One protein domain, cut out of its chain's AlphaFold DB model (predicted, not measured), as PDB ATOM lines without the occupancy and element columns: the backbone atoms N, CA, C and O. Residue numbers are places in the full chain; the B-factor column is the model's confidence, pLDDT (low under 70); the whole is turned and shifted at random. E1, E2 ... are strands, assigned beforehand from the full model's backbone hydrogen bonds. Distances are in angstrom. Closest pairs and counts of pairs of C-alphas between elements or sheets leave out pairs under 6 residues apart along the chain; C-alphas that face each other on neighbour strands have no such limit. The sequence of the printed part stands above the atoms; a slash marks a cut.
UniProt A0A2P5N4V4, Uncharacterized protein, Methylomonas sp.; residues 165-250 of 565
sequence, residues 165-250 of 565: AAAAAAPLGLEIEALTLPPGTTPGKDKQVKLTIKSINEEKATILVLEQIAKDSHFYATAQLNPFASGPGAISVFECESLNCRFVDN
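This is residues 165 to 250 of the 565 residues of an uncharacterized protein of Methylomonas sp. (UniProt A0A2P5N4V4). A single sheet of six strands folds back on itself into a flattened, partly closed barrel: E1, E2 and E3 make one leaf, E5 and E6 the leaf facing it, and the short E4 is the hinge. The two edge strands, E1 and E6, come near each other where E1 ends and E6 begins, and the long link between E4 and E5 makes a loop beyond the strands. The printed part has 86 residues with no named helix and six named strands, E1 to E6 along the chain and in the same order across the sheet, each antiparallel to the one before, which is a meander. The class is all strand, though under half of the residues, 38 of 86, are in named elements. The whole is compact, with a radius of gyration of the C-alphas of 12.2 A, and flat, spanning 33 by 32 by 16 A.

After residues 165 to 175, E1 takes residues 176 to 180, beginning at C-alpha 176 at (370.330, 365.256, 401.160). E2, residues 192 to 199, is 22.3 A long. E3, residues 206 to 212, measures 19.2 A, and E4 holds residues 219 to 222, with C-alpha 219 at (380.040, 375.192, 387.631). E5, residues 235 to 241, measures 19.5 A. E6, residues 244 to 250, measures 18.6 A and ends at C-alpha 250 at (385.661, 372.072, 397.974).

The sheet is strongly twisted and curled like part of a barrel, the way across it turning by 159 degrees. E1 and E2, a hairpin, are antiparallel at 158 degrees, with N 196 and O 180 2.9 A apart. E2 and E3 stand at 147 degrees, with N 195 and O 208 2.8 A apart. The pairing of E3 is staggered: residues 206 to 211 pair with E2, and residues 211 to 212 with E4, where N 221 and O 211 are 2.8 A apart. E4 and E5 have N 220 and O 238 at 2.8 A, and E5 and E6 have N 246 and O 239 at 2.8 A. Between the edge strands E1 and E6 the closest C-alphas, those of Thr 180 and Asn 244, are 4.8 A apart. E1 and E5 are apart, as are E3 and E6.

The C-alphas farthest apart, those of Asn 201 and Lys 215, are 35.4 A from each other. The printed part has no cut. The links E1 to E2 and E4 to E5 are long, and E5 to E6 is tight. Mean pLDDT of the printed part is 79.3; residues 165 to 177, 200 to 203, 227 and 229 to 230 are under 70.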
ATOM      1  N   ALA A 165     394.735 370.631 396.885       48.91
ATOM      2  CA  ALA A 165     394.127 371.967 396.879       48.91
ATOM      3  C   ALA A 165     392.594 371.930 396.720       48.91
ATOM      4  O   ALA A 165     391.914 372.934 396.944       48.91
ATOM      5  N   ALA A 166     392.072 370.761 396.353       44.50
ATOM      6  CA  ALA A 166     390.673 370.418 396.417       44.50
ATOM      7  C   ALA A 166     390.473 369.206 397.337       44.50
ATOM      8  O   ALA A 166     391.283 368.276 397.342       44.50
ATOM      9  N   ALA A 167     389.417 369.229 398.142       49.72
ATOM     10  CA  ALA A 167     389.106 368.153 399.068       49.72
ATOM     11  C   ALA A 167     387.620 367.813 398.992       49.72
ATOM     12  O   ALA A 167     386.772 368.544 399.518       49.72
ATOM     13  N   ALA A 168     387.323 366.647 398.419       45.41
ATOM     14  CA  ALA A 168     385.994 366.070 398.484       45.41
ATOM     15  C   ALA A 168     385.669 365.759 399.954       45.41
ATOM     16  O   ALA A 168     386.201 364.817 400.543       45.41
ATOM     17  N   ALA A 169     384.811 366.574 400.562       41.72
ATOM     18  CA  ALA A 169     384.177 366.246 401.827       41.72
ATOM     19  C   ALA A 169     382.765 365.742 401.521       41.72
ATOM     20  O   ALA A 169     382.013 366.393 400.798       41.72
ATOM     21  N   ALA A 170     382.407 364.577 402.060       39.97
ATOM     22  CA  ALA A 170     381.007 364.182 402.137       39.97
ATOM     23  C   ALA A 170     380.253 365.193 403.027       39.97
ATOM     24  O   ALA A 170     380.860 365.719 403.967       39.97
ATOM     25  N   PRO A 171     378.959 365.469 402.770       48.41
ATOM     26  CA  PRO A 171     378.168 366.338 403.636       48.41
ATOM     27  C   PRO A 171     378.246 365.825 405.077       48.41
ATOM     28  O   PRO A 171     378.023 364.640 405.344       48.41
ATOM     29  N   LEU A 172     378.598 366.705 406.013       47.81
ATOM     30  CA  LEU A 172     378.720 366.342 407.422       47.81
ATOM     31  C   LEU A 172     377.331 365.999 407.979       47.81
ATOM     32  O   LEU A 172     376.547 366.889 408.290       47.81
ATOM     33  N   GLY A 173     377.022 364.704 408.098       47.56
ATOM     34  CA  GLY A 173     375.837 364.208 408.810       47.56
ATOM     35  C   GLY A 173     374.479 364.562 408.192       47.56
ATOM     36  O   GLY A 173     373.458 364.378 408.850       47.56
ATOM     37  N   LEU A 174     374.450 365.058 406.951       53.31
ATOM     38  CA  LEU A 174     373.223 365.440 406.254       53.31
ATOM     39  C   LEU A 174     372.932 364.465 405.117       53.31
ATOM     40  O   LEU A 174     373.635 364.429 404.109       53.31
ATOM     41  N   GLU A 175     371.852 363.699 405.268       57.78
ATOM     42  CA  GLU A 175     371.226 363.024 404.137       57.78
ATOM     43  C   GLU A 175     370.467 364.073 403.320       57.78
ATOM     44  O   GLU A 175     369.563 364.754 403.823       57.78
ATOM     45  N   ILE A 176     370.888 364.258 402.071       67.00
ATOM     46  CA  ILE A 176     370.330 365.256 401.160       67.00
ATOM     47  C   ILE A 176     369.286 364.574 400.289       67.00
ATOM     48  O   ILE A 176     369.591 363.621 399.577       67.00
ATOM     49  N   GLU A 177     368.061 365.089 400.334       66.50
ATOM     50  CA  GLU A 177     366.954 364.618 399.504       66.50
ATOM     51  C   GLU A 177     367.055 365.194 398.089       66.50
ATOM     52  O   GLU A 177     366.881 364.477 397.107       66.50
ATOM     53  N   ALA A 178     367.332 366.499 397.977       73.31
ATOM     54  CA  ALA A 178     367.383 367.185 396.692       73.31
ATOM     55  C   ALA A 178     368.209 368.480 396.735       73.31
ATOM     56  O   ALA A 178     368.207 369.215 397.729       73.31
ATOM     57  N   LEU A 179     368.848 368.775 395.600       83.12
ATOM     58  CA  LEU A 179     369.576 370.007 395.295       83.12
ATOM     59  C   LEU A 179     368.975 370.613 394.026       83.12
ATOM     60  O   LEU A 179     369.277 370.169 392.918       83.12
ATOM     61  N   THR A 180     368.079 371.587 394.193       87.94
ATOM     62  CA  THR A 180     367.241 372.084 393.087       87.94
ATOM     63  C   THR A 180     367.304 373.593 392.919       87.94
ATOM     64  O   THR A 180     367.436 374.349 393.887       87.94
ATOM     65  N   LEU A 181     367.196 374.027 391.665       89.75
ATOM     66  CA  LEU A 181     367.111 375.429 391.280       89.75
ATOM     67  C   LEU A 181     365.651 375.850 391.065       89.75
ATOM     68  O   LEU A 181     364.820 375.027 390.669       89.75
ATOM     69  N   PRO A 182     365.309 377.130 391.294       87.19
ATOM     70  CA  PRO A 182     363.961 377.619 391.067       87.19
ATOM     71  C   PRO A 182     363.591 377.561 389.574       87.19
ATOM     72  O   PRO A 182     364.452 377.783 388.714       87.19
ATOM     73  N   PRO A 183     362.307 377.322 389.243       85.75
ATOM     74  CA  PRO A 183     361.830 377.360 387.865       85.75
ATOM     75  C   PRO A 183     362.165 378.690 387.179       85.75
ATOM     76  O   PRO A 183     362.039 379.754 387.783       85.75
ATOM     77  N   GLY A 184     362.565 378.627 385.908       83.81
ATOM     78  CA  GLY A 184     362.991 379.797 385.131       83.81
ATOM     79  C   GLY A 184     364.482 380.129 385.241       83.81
ATOM     80  O   GLY A 184     364.948 380.987 384.499       83.81
ATOM     81  N   THR A 185     365.231 379.430 386.102       87.38
ATOM     82  CA  THR A 185     366.701 379.481 386.107       87.38
ATOM     83  C   THR A 185     367.250 378.753 384.886       87.38
ATOM     84  O   THR A 185     366.772 377.673 384.539       87.38
ATOM     85  N   THR A 186     368.267 379.328 384.254       87.94
ATOM     86  CA  THR A 186     369.008 378.728 383.145       87.94
ATOM     87  C   THR A 186     370.483 378.591 383.538       87.94
ATOM     88  O   THR A 186     371.270 379.521 383.309       87.94
ATOM     89  N   PRO A 187     370.888 377.451 384.141       84.88
ATOM     90  CA  PRO A 187     372.297 377.145 384.377       84.88
ATOM     91  C   PRO A 187     373.116 377.261 383.097       84.88
ATOM     92  O   PRO A 187     372.600 377.035 382.001       84.88
ATOM     93  N   GLY A 188     374.373 377.678 383.229       83.75
ATOM     94  CA  GLY A 188     375.203 377.982 382.067       83.75
ATOM     95  C   GLY A 188     374.889 379.333 381.421       83.75
ATOM     96  O   GLY A 188     375.514 379.677 380.430       83.75
ATOM     97  N   LYS A 189     373.956 380.138 381.952       87.50
ATOM     98  CA  LYS A 189     373.706 381.520 381.488       87.50
ATOM     99  C   LYS A 189     373.529 382.509 382.629       87.50
ATOM    100  O   LYS A 189     374.040 383.629 382.563       87.50
ATOM    101  N   ASP A 190     372.803 382.106 383.664       89.38
ATOM    102  CA  ASP A 190     372.580 382.955 384.826       89.38
ATOM    103  C   ASP A 190     373.864 383.076 385.651       89.38
ATOM    104  O   ASP A 190     374.450 382.073 386.058       89.38
ATOM    105  N   LYS A 191     374.281 384.319 385.925       90.38
ATOM    106  CA  LYS A 191     375.491 384.622 386.712       90.38
ATOM    107  C   LYS A 191     375.390 384.181 388.169       90.38
ATOM    108  O   LYS A 191     376.404 383.908 388.799       90.38
ATOM    109  N   GLN A 192     374.179 384.179 388.714       92.44
ATOM    110  CA  GLN A 192     373.899 383.750 390.075       92.44
ATOM    111  C   GLN A 192     372.645 382.893 390.080       92.44
ATOM    112  O   GLN A 192     371.658 383.225 389.421       92.44
ATOM    113  N   VAL A 193     372.672 381.825 390.865       92.38
ATOM    114  CA  VAL A 193     371.546 380.907 391.029       92.38
ATOM    115  C   VAL A 193     371.266 380.684 392.511       92.38
ATOM    116  O   VAL A 193     372.164 380.743 393.351       92.38
ATOM    117  N   LYS A 194     369.996 380.455 392.853       92.25
ATOM    118  CA  LYS A 194     369.578 380.156 394.229       92.25
ATOM    119  C   LYS A 194     369.375 378.657 394.366       92.25
ATOM    120  O   LYS A 194     368.394 378.130 393.857       92.25
ATOM    121  N   LEU A 195     370.291 377.979 395.041       90.19
ATOM    122  CA  LEU A 195     370.202 376.548 395.285       90.19
ATOM    123  C   LEU A 195     369.372 376.278 396.536       90.19
ATOM    124  O   LEU A 195     369.688 376.774 397.614       90.19
ATOM    125  N   THR A 196     368.334 375.461 396.397       88.12
ATOM    126  CA  THR A 196     367.553 374.959 397.529       88.12
ATOM    127  C   THR A 196     368.095 373.598 397.948       88.12
ATOM    128  O   THR A 196     368.087 372.656 397.153       88.12
ATOM    129  N   ILE A 197     368.544 373.499 399.198       85.38
ATOM    130  CA  ILE A 197     368.985 372.262 399.841       85.38
ATOM    131  C   ILE A 197     367.848 371.754 400.714       85.38
ATOM    132  O   ILE A 197     367.445 372.419 401.672       85.38
ATOM    133  N   LYS A 198     367.359 370.556 400.399       80.75
ATOM    134  CA  LYS A 198     366.388 369.846 401.226       80.75
ATOM    135  C   LYS A 198     367.072 368.644 401.872       80.75
ATOM    136  O   LYS A 198     367.542 367.757 401.160       80.75
ATOM    137  N   SER A 199     367.160 368.633 403.200       74.19
ATOM    138  CA  SER A 199     367.642 367.472 403.954       74.19
ATOM    139  C   SER A 199     366.475 366.586 404.374       74.19
ATOM    140  O   SER A 199     365.394 367.088 404.666       74.19
ATOM    141  N   ILE A 200     366.720 365.278 404.453       67.56
ATOM    142  CA  ILE A 200     365.750 364.288 404.941       67.56
ATOM    143  C   ILE A 200     365.378 364.549 406.413       67.56
ATOM    144  O   ILE A 200     364.258 364.259 406.830       67.56
ATOM    145  N   ASN A 201     366.290 365.145 407.190       66.69
ATOM    146  CA  ASN A 201     366.151 365.313 408.639       66.69
ATOM    147  C   ASN A 201     365.697 366.720 409.071       66.69
ATOM    148  O   ASN A 201     365.552 366.968 410.267       66.69
ATOM    149  N   GLU A 202     365.468 367.643 408.132       65.56
ATOM    150  CA  GLU A 202     365.083 369.026 408.435       65.56
ATOM    151  C   GLU A 202     363.756 369.406 407.764       65.56
ATOM    152  O   GLU A 202     363.574 369.246 406.561       65.56
ATOM    153  N   GLU A 203     362.830 369.993 408.531       64.25
ATOM    154  CA  GLU A 203     361.551 370.494 407.996       64.25
ATOM    155  C   GLU A 203     361.709 371.747 407.115       64.25
ATOM    156  O   GLU A 203     360.796 372.103 406.366       64.25
ATOM    157  N   LYS A 204     362.844 372.453 407.212       73.69
ATOM    158  CA  LYS A 204     363.090 373.709 406.493       73.69
ATOM    159  C   LYS A 204     364.213 373.542 405.483       73.69
ATOM    160  O   LYS A 204     365.311 373.131 405.829       73.69
ATOM    161  N   ALA A 205     363.940 373.935 404.243       80.38
ATOM    162  CA  ALA A 205     364.956 373.986 403.206       80.38
ATOM    163  C   ALA A 205     365.909 375.172 403.423       80.38
ATOM    164  O   ALA A 205     365.470 376.289 403.716       80.38
ATOM    165  N   THR A 206     367.204 374.933 403.228       83.94
ATOM    166  CA  THR A 206     368.238 375.975 403.247       83.94
ATOM    167  C   THR A 206     368.441 376.510 401.832       83.94
ATOM    168  O   THR A 206     368.467 375.739 400.876       83.94
ATOM    169  N   ILE A 207     368.586 377.829 401.680       87.38
ATOM    170  CA  ILE A 207     368.838 378.467 400.381       87.38
ATOM    171  C   ILE A 207     370.270 378.991 400.354       87.38
ATOM    172  O   ILE A 207     370.633 379.815 401.190       87.38
ATOM    173  N   LEU A 208     371.051 378.556 399.368       89.94
ATOM    174  CA  LEU A 208     372.376 379.091 399.069       89.94
ATOM    175  C   LEU A 208     372.327 379.959 397.818       89.94
ATOM    176  O   LEU A 208     371.637 379.634 396.851       89.94
ATOM    177  N   VAL A 209     373.095 381.045 397.818       91.81
ATOM    178  CA  VAL A 209     373.372 381.796 396.591       91.81
ATOM    179  C   VAL A 209     374.689 381.284 396.031       91.81
ATOM    180  O   VAL A 209     375.714 381.325 396.716       91.81
ATOM    181  N   LEU A 210     374.638 380.776 394.805       93.81
ATOM    182  CA  LEU A 210     375.812 380.324 394.078       93.81
ATOM    183  C   LEU A 210     376.128 381.305 392.954       93.81
ATOM    184  O   LEU A 210     375.220 381.794 392.279       93.81
ATOM    185  N   GLU A 211     377.410 381.548 392.732       93.75
ATOM    186  CA  GLU A 211     377.916 382.399 391.660       93.75
ATOM    187  C   GLU A 211     378.582 381.549 390.586       93.75
ATOM    188  O   GLU A 211     379.291 380.590 390.883       93.75
ATOM    189  N   GLN A 212     378.338 381.884 389.326       93.00
ATOM    190  CA  GLN A 212     378.927 381.187 388.193       93.00
ATOM    191  C   GLN A 212     380.446 381.422 388.178       93.00
ATOM    192  O   GLN A 212     380.880 382.573 388.218       93.00
ATOM    193  N   ILE A 213     381.259 380.359 388.095       92.31
ATOM    194  CA  ILE A 213     382.729 380.499 388.207       92.31
ATOM    195  C   ILE A 213     383.349 381.248 387.020       92.31
ATOM    196  O   ILE A 213     384.413 381.850 387.135       92.31
ATOM    197  N   ALA A 214     382.684 381.207 385.868       90.06
ATOM    198  CA  ALA A 214     383.061 381.922 384.662       90.06
ATOM    199  C   ALA A 214     381.845 382.067 383.747       90.06
ATOM    200  O   ALA A 214     380.864 381.336 383.876       90.06
ATOM    201  N   LYS A 215     381.912 382.987 382.784       88.88
ATOM    202  CA  LYS A 215     380.818 383.183 381.831       88.88
ATOM    203  C   LYS A 215     380.510 381.873 381.094       88.88
ATOM    204  O   LYS A 215     381.419 381.218 380.582       88.88
ATOM    205  N   ASP A 216     379.227 381.538 381.039       88.50
ATOM    206  CA  ASP A 216     378.685 380.347 380.383       88.50
ATOM    207  C   ASP A 216     379.106 379.000 381.027       88.50
ATOM    208  O   ASP A 216     378.943 377.938 380.433       88.50
ATOM    209  N   SER A 217     379.637 379.032 382.258       91.31
ATOM    210  CA  SER A 217     380.026 377.842 383.025       91.31
ATOM    211  C   SER A 217     378.837 377.086 383.622       91.31
ATOM    212  O   SER A 217     377.877 377.699 384.101       91.31
ATOM    213  N   HIS A 218     378.940 375.758 383.675       92.12
ATOM    214  CA  HIS A 218     378.001 374.899 384.408       92.12
ATOM    215  C   HIS A 218     378.409 374.693 385.869       92.12
ATOM    216  O   HIS A 218     377.641 374.134 386.657       92.12
ATOM    217  N   PHE A 219     379.587 375.184 386.253       93.75
ATOM    218  CA  PHE A 219     380.040 375.192 387.631       93.75
ATOM    219  C   PHE A 219     379.675 376.502 388.327       93.75
ATOM    220  O   PHE A 219     379.872 377.613 387.826       93.75
ATOM    221  N   TYR A 220     379.177 376.344 389.542       94.19
ATOM    222  CA  TYR A 220     378.753 377.407 390.424       94.19
ATOM    223  C   TYR A 220     379.421 377.223 391.778       94.19
ATOM    224  O   TYR A 220     379.507 376.110 392.289       94.19
ATOM    225  N   ALA A 221     379.890 378.305 392.376       94.44
ATOM    226  CA  ALA A 221     380.631 378.275 393.623       94.44
ATOM    227  C   ALA A 221     379.977 379.158 394.682       94.44
ATOM    228  O   ALA A 221     379.267 380.117 394.375       94.44
ATOM    229  N   THR A 222     380.228 378.834 395.943       92.19
ATOM    230  CA  THR A 222     379.884 379.701 397.064       92.19
ATOM    231  C   THR A 222     380.905 379.555 398.183       92.19
ATOM    232  O   THR A 222     381.327 378.449 398.519       92.19
ATOM    233  N   ALA A 223     381.289 380.684 398.771       86.56
ATOM    234  CA  ALA A 223     382.060 380.738 400.012       86.56
ATOM    235  C   ALA A 223     381.155 380.908 401.248       86.56
ATOM    236  O   ALA A 223     381.642 381.030 402.370       86.56
ATOM    237  N   GLN A 224     379.826 380.944 401.065       83.31
ATOM    238  CA  GLN A 224     378.896 380.982 402.192       83.31
ATOM    239  C   GLN A 224     379.061 379.714 403.029       83.31
ATOM    240  O   GLN A 224     379.138 378.616 402.475       83.31
ATOM    241  N   LEU A 225     379.078 379.859 404.358       77.25
ATOM    242  CA  LEU A 225     379.050 378.714 405.267       77.25
ATOM    243  C   LEU A 225     377.872 377.816 404.901       77.25
ATOM    244  O   LEU A 225     376.724 378.260 404.851       77.25
ATOM    245  N   ASN A 226     378.177 376.557 404.621       73.19
ATOM    246  CA  ASN A 226     377.198 375.618 404.123       73.19
ATOM    247  C   ASN A 226     377.541 374.184 404.569       73.19
ATOM    248  O   ASN A 226     378.690 373.913 404.917       73.19
ATOM    249  N   PRO A 227     376.563 373.262 404.538       68.94
ATOM    250  CA  PRO A 227     376.745 371.851 404.895       68.94
ATOM    251  C   PRO A 227     377.873 371.079 404.204       68.94
ATOM    252  O   PRO A 227     378.304 370.041 404.708       68.94
ATOM    253  N   PHE A 228     378.293 371.533 403.026       70.62
ATOM    254  CA  PHE A 228     379.299 370.874 402.201       70.62
ATOM    255  C   PHE A 228     380.702 371.419 402.448       70.62
ATOM    256  O   PHE A 228     381.674 370.754 402.096       70.62
ATOM    257  N   ALA A 229     380.824 372.604 403.050       69.94
ATOM    258  CA  ALA A 229     382.108 373.228 403.309       69.94
ATOM    259  C   ALA A 229     382.938 372.366 404.272       69.94
ATOM    260  O   ALA A 229     382.508 372.025 405.373       69.94
ATOM    261  N   SER A 230     384.168 372.050 403.871       66.75
ATOM    262  CA  SER A 230     385.116 371.269 404.678       66.75
ATOM    263  C   SER A 230     385.752 372.066 405.829       66.75
ATOM    264  O   SER A 230     386.570 371.533 406.581       66.75
ATOM    265  N   GLY A 231     385.390 373.342 405.973       72.62
ATOM    266  CA  GLY A 231     385.829 374.241 407.033       72.62
ATOM    267  C   GLY A 231     385.784 375.713 406.603       72.62
ATOM    268  O   GLY A 231     385.360 376.019 405.487       72.62
ATOM    269  N   PRO A 232     386.206 376.638 407.481       75.88
ATOM    270  CA  PRO A 232     386.350 378.052 407.137       75.88
ATOM    271  C   PRO A 232     387.341 378.252 405.985       75.88
ATOM    272  O   PRO A 232     388.433 377.693 406.019       75.88
ATOM    273  N   GLY A 233     386.980 379.066 404.991       76.69
ATOM    274  CA  GLY A 233     387.812 379.331 403.811       76.69
ATOM    275  C   GLY A 233     387.725 378.273 402.704       76.69
ATOM    276  O   GLY A 233     388.383 378.412 401.677       76.69
ATOM    277  N   ALA A 234     386.909 377.229 402.880       84.00
ATOM    278  CA  ALA A 234     386.582 376.297 401.808       84.00
ATOM    279  C   ALA A 234     385.469 376.866 400.913       84.00
ATOM    280  O   ALA A 234     384.409 377.260 401.397       84.00
ATOM    281  N   ILE A 235     385.692 376.856 399.600       88.81
ATOM    282  CA  ILE A 235     384.703 377.253 398.592       88.81
ATOM    283  C   ILE A 235     384.024 375.993 398.070       88.81
ATOM    284  O   ILE A 235     384.672 375.161 397.437       88.81
ATOM    285  N   SER A 236     382.723 375.859 398.293       88.44
ATOM    286  CA  SER A 236     381.961 374.713 397.796       88.44
ATOM    287  C   SER A 236     381.549 374.937 396.347       88.44
ATOM    288  O   SER A 236     380.967 375.973 396.020       88.44
ATOM    289  N   VAL A 237     381.839 373.962 395.486       90.31
ATOM    290  CA  VAL A 237     381.534 374.012 394.054       90.31
ATOM    291  C   VAL A 237     380.472 372.980 393.702       90.31
ATOM    292  O   VAL A 237     380.518 371.826 394.130       90.31
ATOM    293  N   PHE A 238     379.520 373.416 392.891       90.12
ATOM    294  CA  PHE A 238     378.397 372.647 392.397       90.12
ATOM    295  C   PHE A 238     378.400 372.671 390.875       90.12
ATOM    296  O   PHE A 238     378.690 373.692 390.264       90.12
ATOM    297  N   GLU A 239     378.034 371.558 390.266       90.75
ATOM    298  CA  GLU A 239     377.719 371.484 388.846       90.75
ATOM    299  C   GLU A 239     376.207 371.479 388.709       90.75
ATOM    300  O   GLU A 239     375.532 370.661 389.337       90.75
ATOM    301  N   CYS A 240     375.676 372.410 387.926       89.88
ATOM    302  CA  CYS A 240     374.246 372.589 387.754       89.88
ATOM    303  C   CYS A 240     373.853 372.382 386.296       89.88
ATOM    304  O   CYS A 240     374.366 373.048 385.400       89.88
ATOM    305  N   GLU A 241     372.873 371.512 386.080       87.44
ATOM    306  CA  GLU A 241     372.299 371.240 384.772       87.44
ATOM    307  C   GLU A 241     370.773 371.227 384.866       87.44
ATOM    308  O   GLU A 241     370.165 370.584 385.731       87.44
ATOM    309  N   SER A 242     370.127 371.946 383.949       86.31
ATOM    310  CA  SER A 242     368.676 372.150 383.958       86.31
ATOM    311  C   SER A 242     368.184 372.751 385.286       86.31
ATOM    312  O   SER A 242     368.387 373.934 385.532       86.31
ATOM    313  N   LEU A 243     367.530 371.971 386.150       88.19
ATOM    314  CA  LEU A 243     367.057 372.424 387.466       88.19
ATOM    315  C   LEU A 243     367.688 371.643 388.625       88.19
ATOM    316  O   LEU A 243     367.274 371.819 389.769       88.19
ATOM    317  N   ASN A 244     368.677 370.793 388.340       87.38
ATOM    318  CA  ASN A 244     369.352 369.964 389.329       87.38
ATOM    319  C   ASN A 244     370.804 370.406 389.471       87.38
ATOM    320  O   ASN A 244     371.447 370.773 388.489       87.38
ATOM    321  N   CYS A 245     371.331 370.324 390.687       87.56
ATOM    322  CA  CYS A 245     372.751 370.520 390.934       87.56
ATOM    323  C   CYS A 245     373.336 369.321 391.674       87.56
ATOM    324  O   CYS A 245     372.655 368.663 392.459       87.56
ATOM    325  N   ARG A 246     374.624 369.067 391.467       84.81
ATOM    326  CA  ARG A 246     375.414 368.127 392.261       84.81
ATOM    327  C   ARG A 246     376.572 368.861 392.912       84.81
ATOM    328  O   ARG A 246     377.189 369.714 392.284       84.81
ATOM    329  N   PHE A 247     376.864 368.534 394.164       85.00
ATOM    330  CA  PHE A 247     378.113 368.960 394.786       85.00
ATOM    331  C   PHE A 247     379.286 368.253 394.094       85.00
ATOM    332  O   PHE A 247     379.205 367.054 393.822       85.00
ATOM    333  N   VAL A 248     380.345 369.002 393.795       81.12
ATOM    334  CA  VAL A 248     381.516 368.514 393.057       81.12
ATOM    335  C   VAL A 248     382.714 368.415 393.987       81.12
ATOM    336  O   VAL A 248     383.283 367.337 394.136       81.12
ATOM    337  N   ASP A 249     383.107 369.532 394.599       81.38
ATOM    338  CA  ASP A 249     384.341 369.610 395.379       81.38
ATOM    339  C   ASP A 249     384.358 370.840 396.300       81.38
ATOM    340  O   ASP A 249     383.584 371.783 396.110       81.38
ATOM    341  N   ASN A 250     385.284 370.855 397.260       83.50
ATOM    342  CA  ASN A 250     385.661 372.072 397.974       83.50
ATOM    343  C   ASN A 250     387.029 372.558 397.505       83.50
ATOM    344  O   ASN A 250     388.015 371.830 397.599       83.50
TER     345      ASN A 250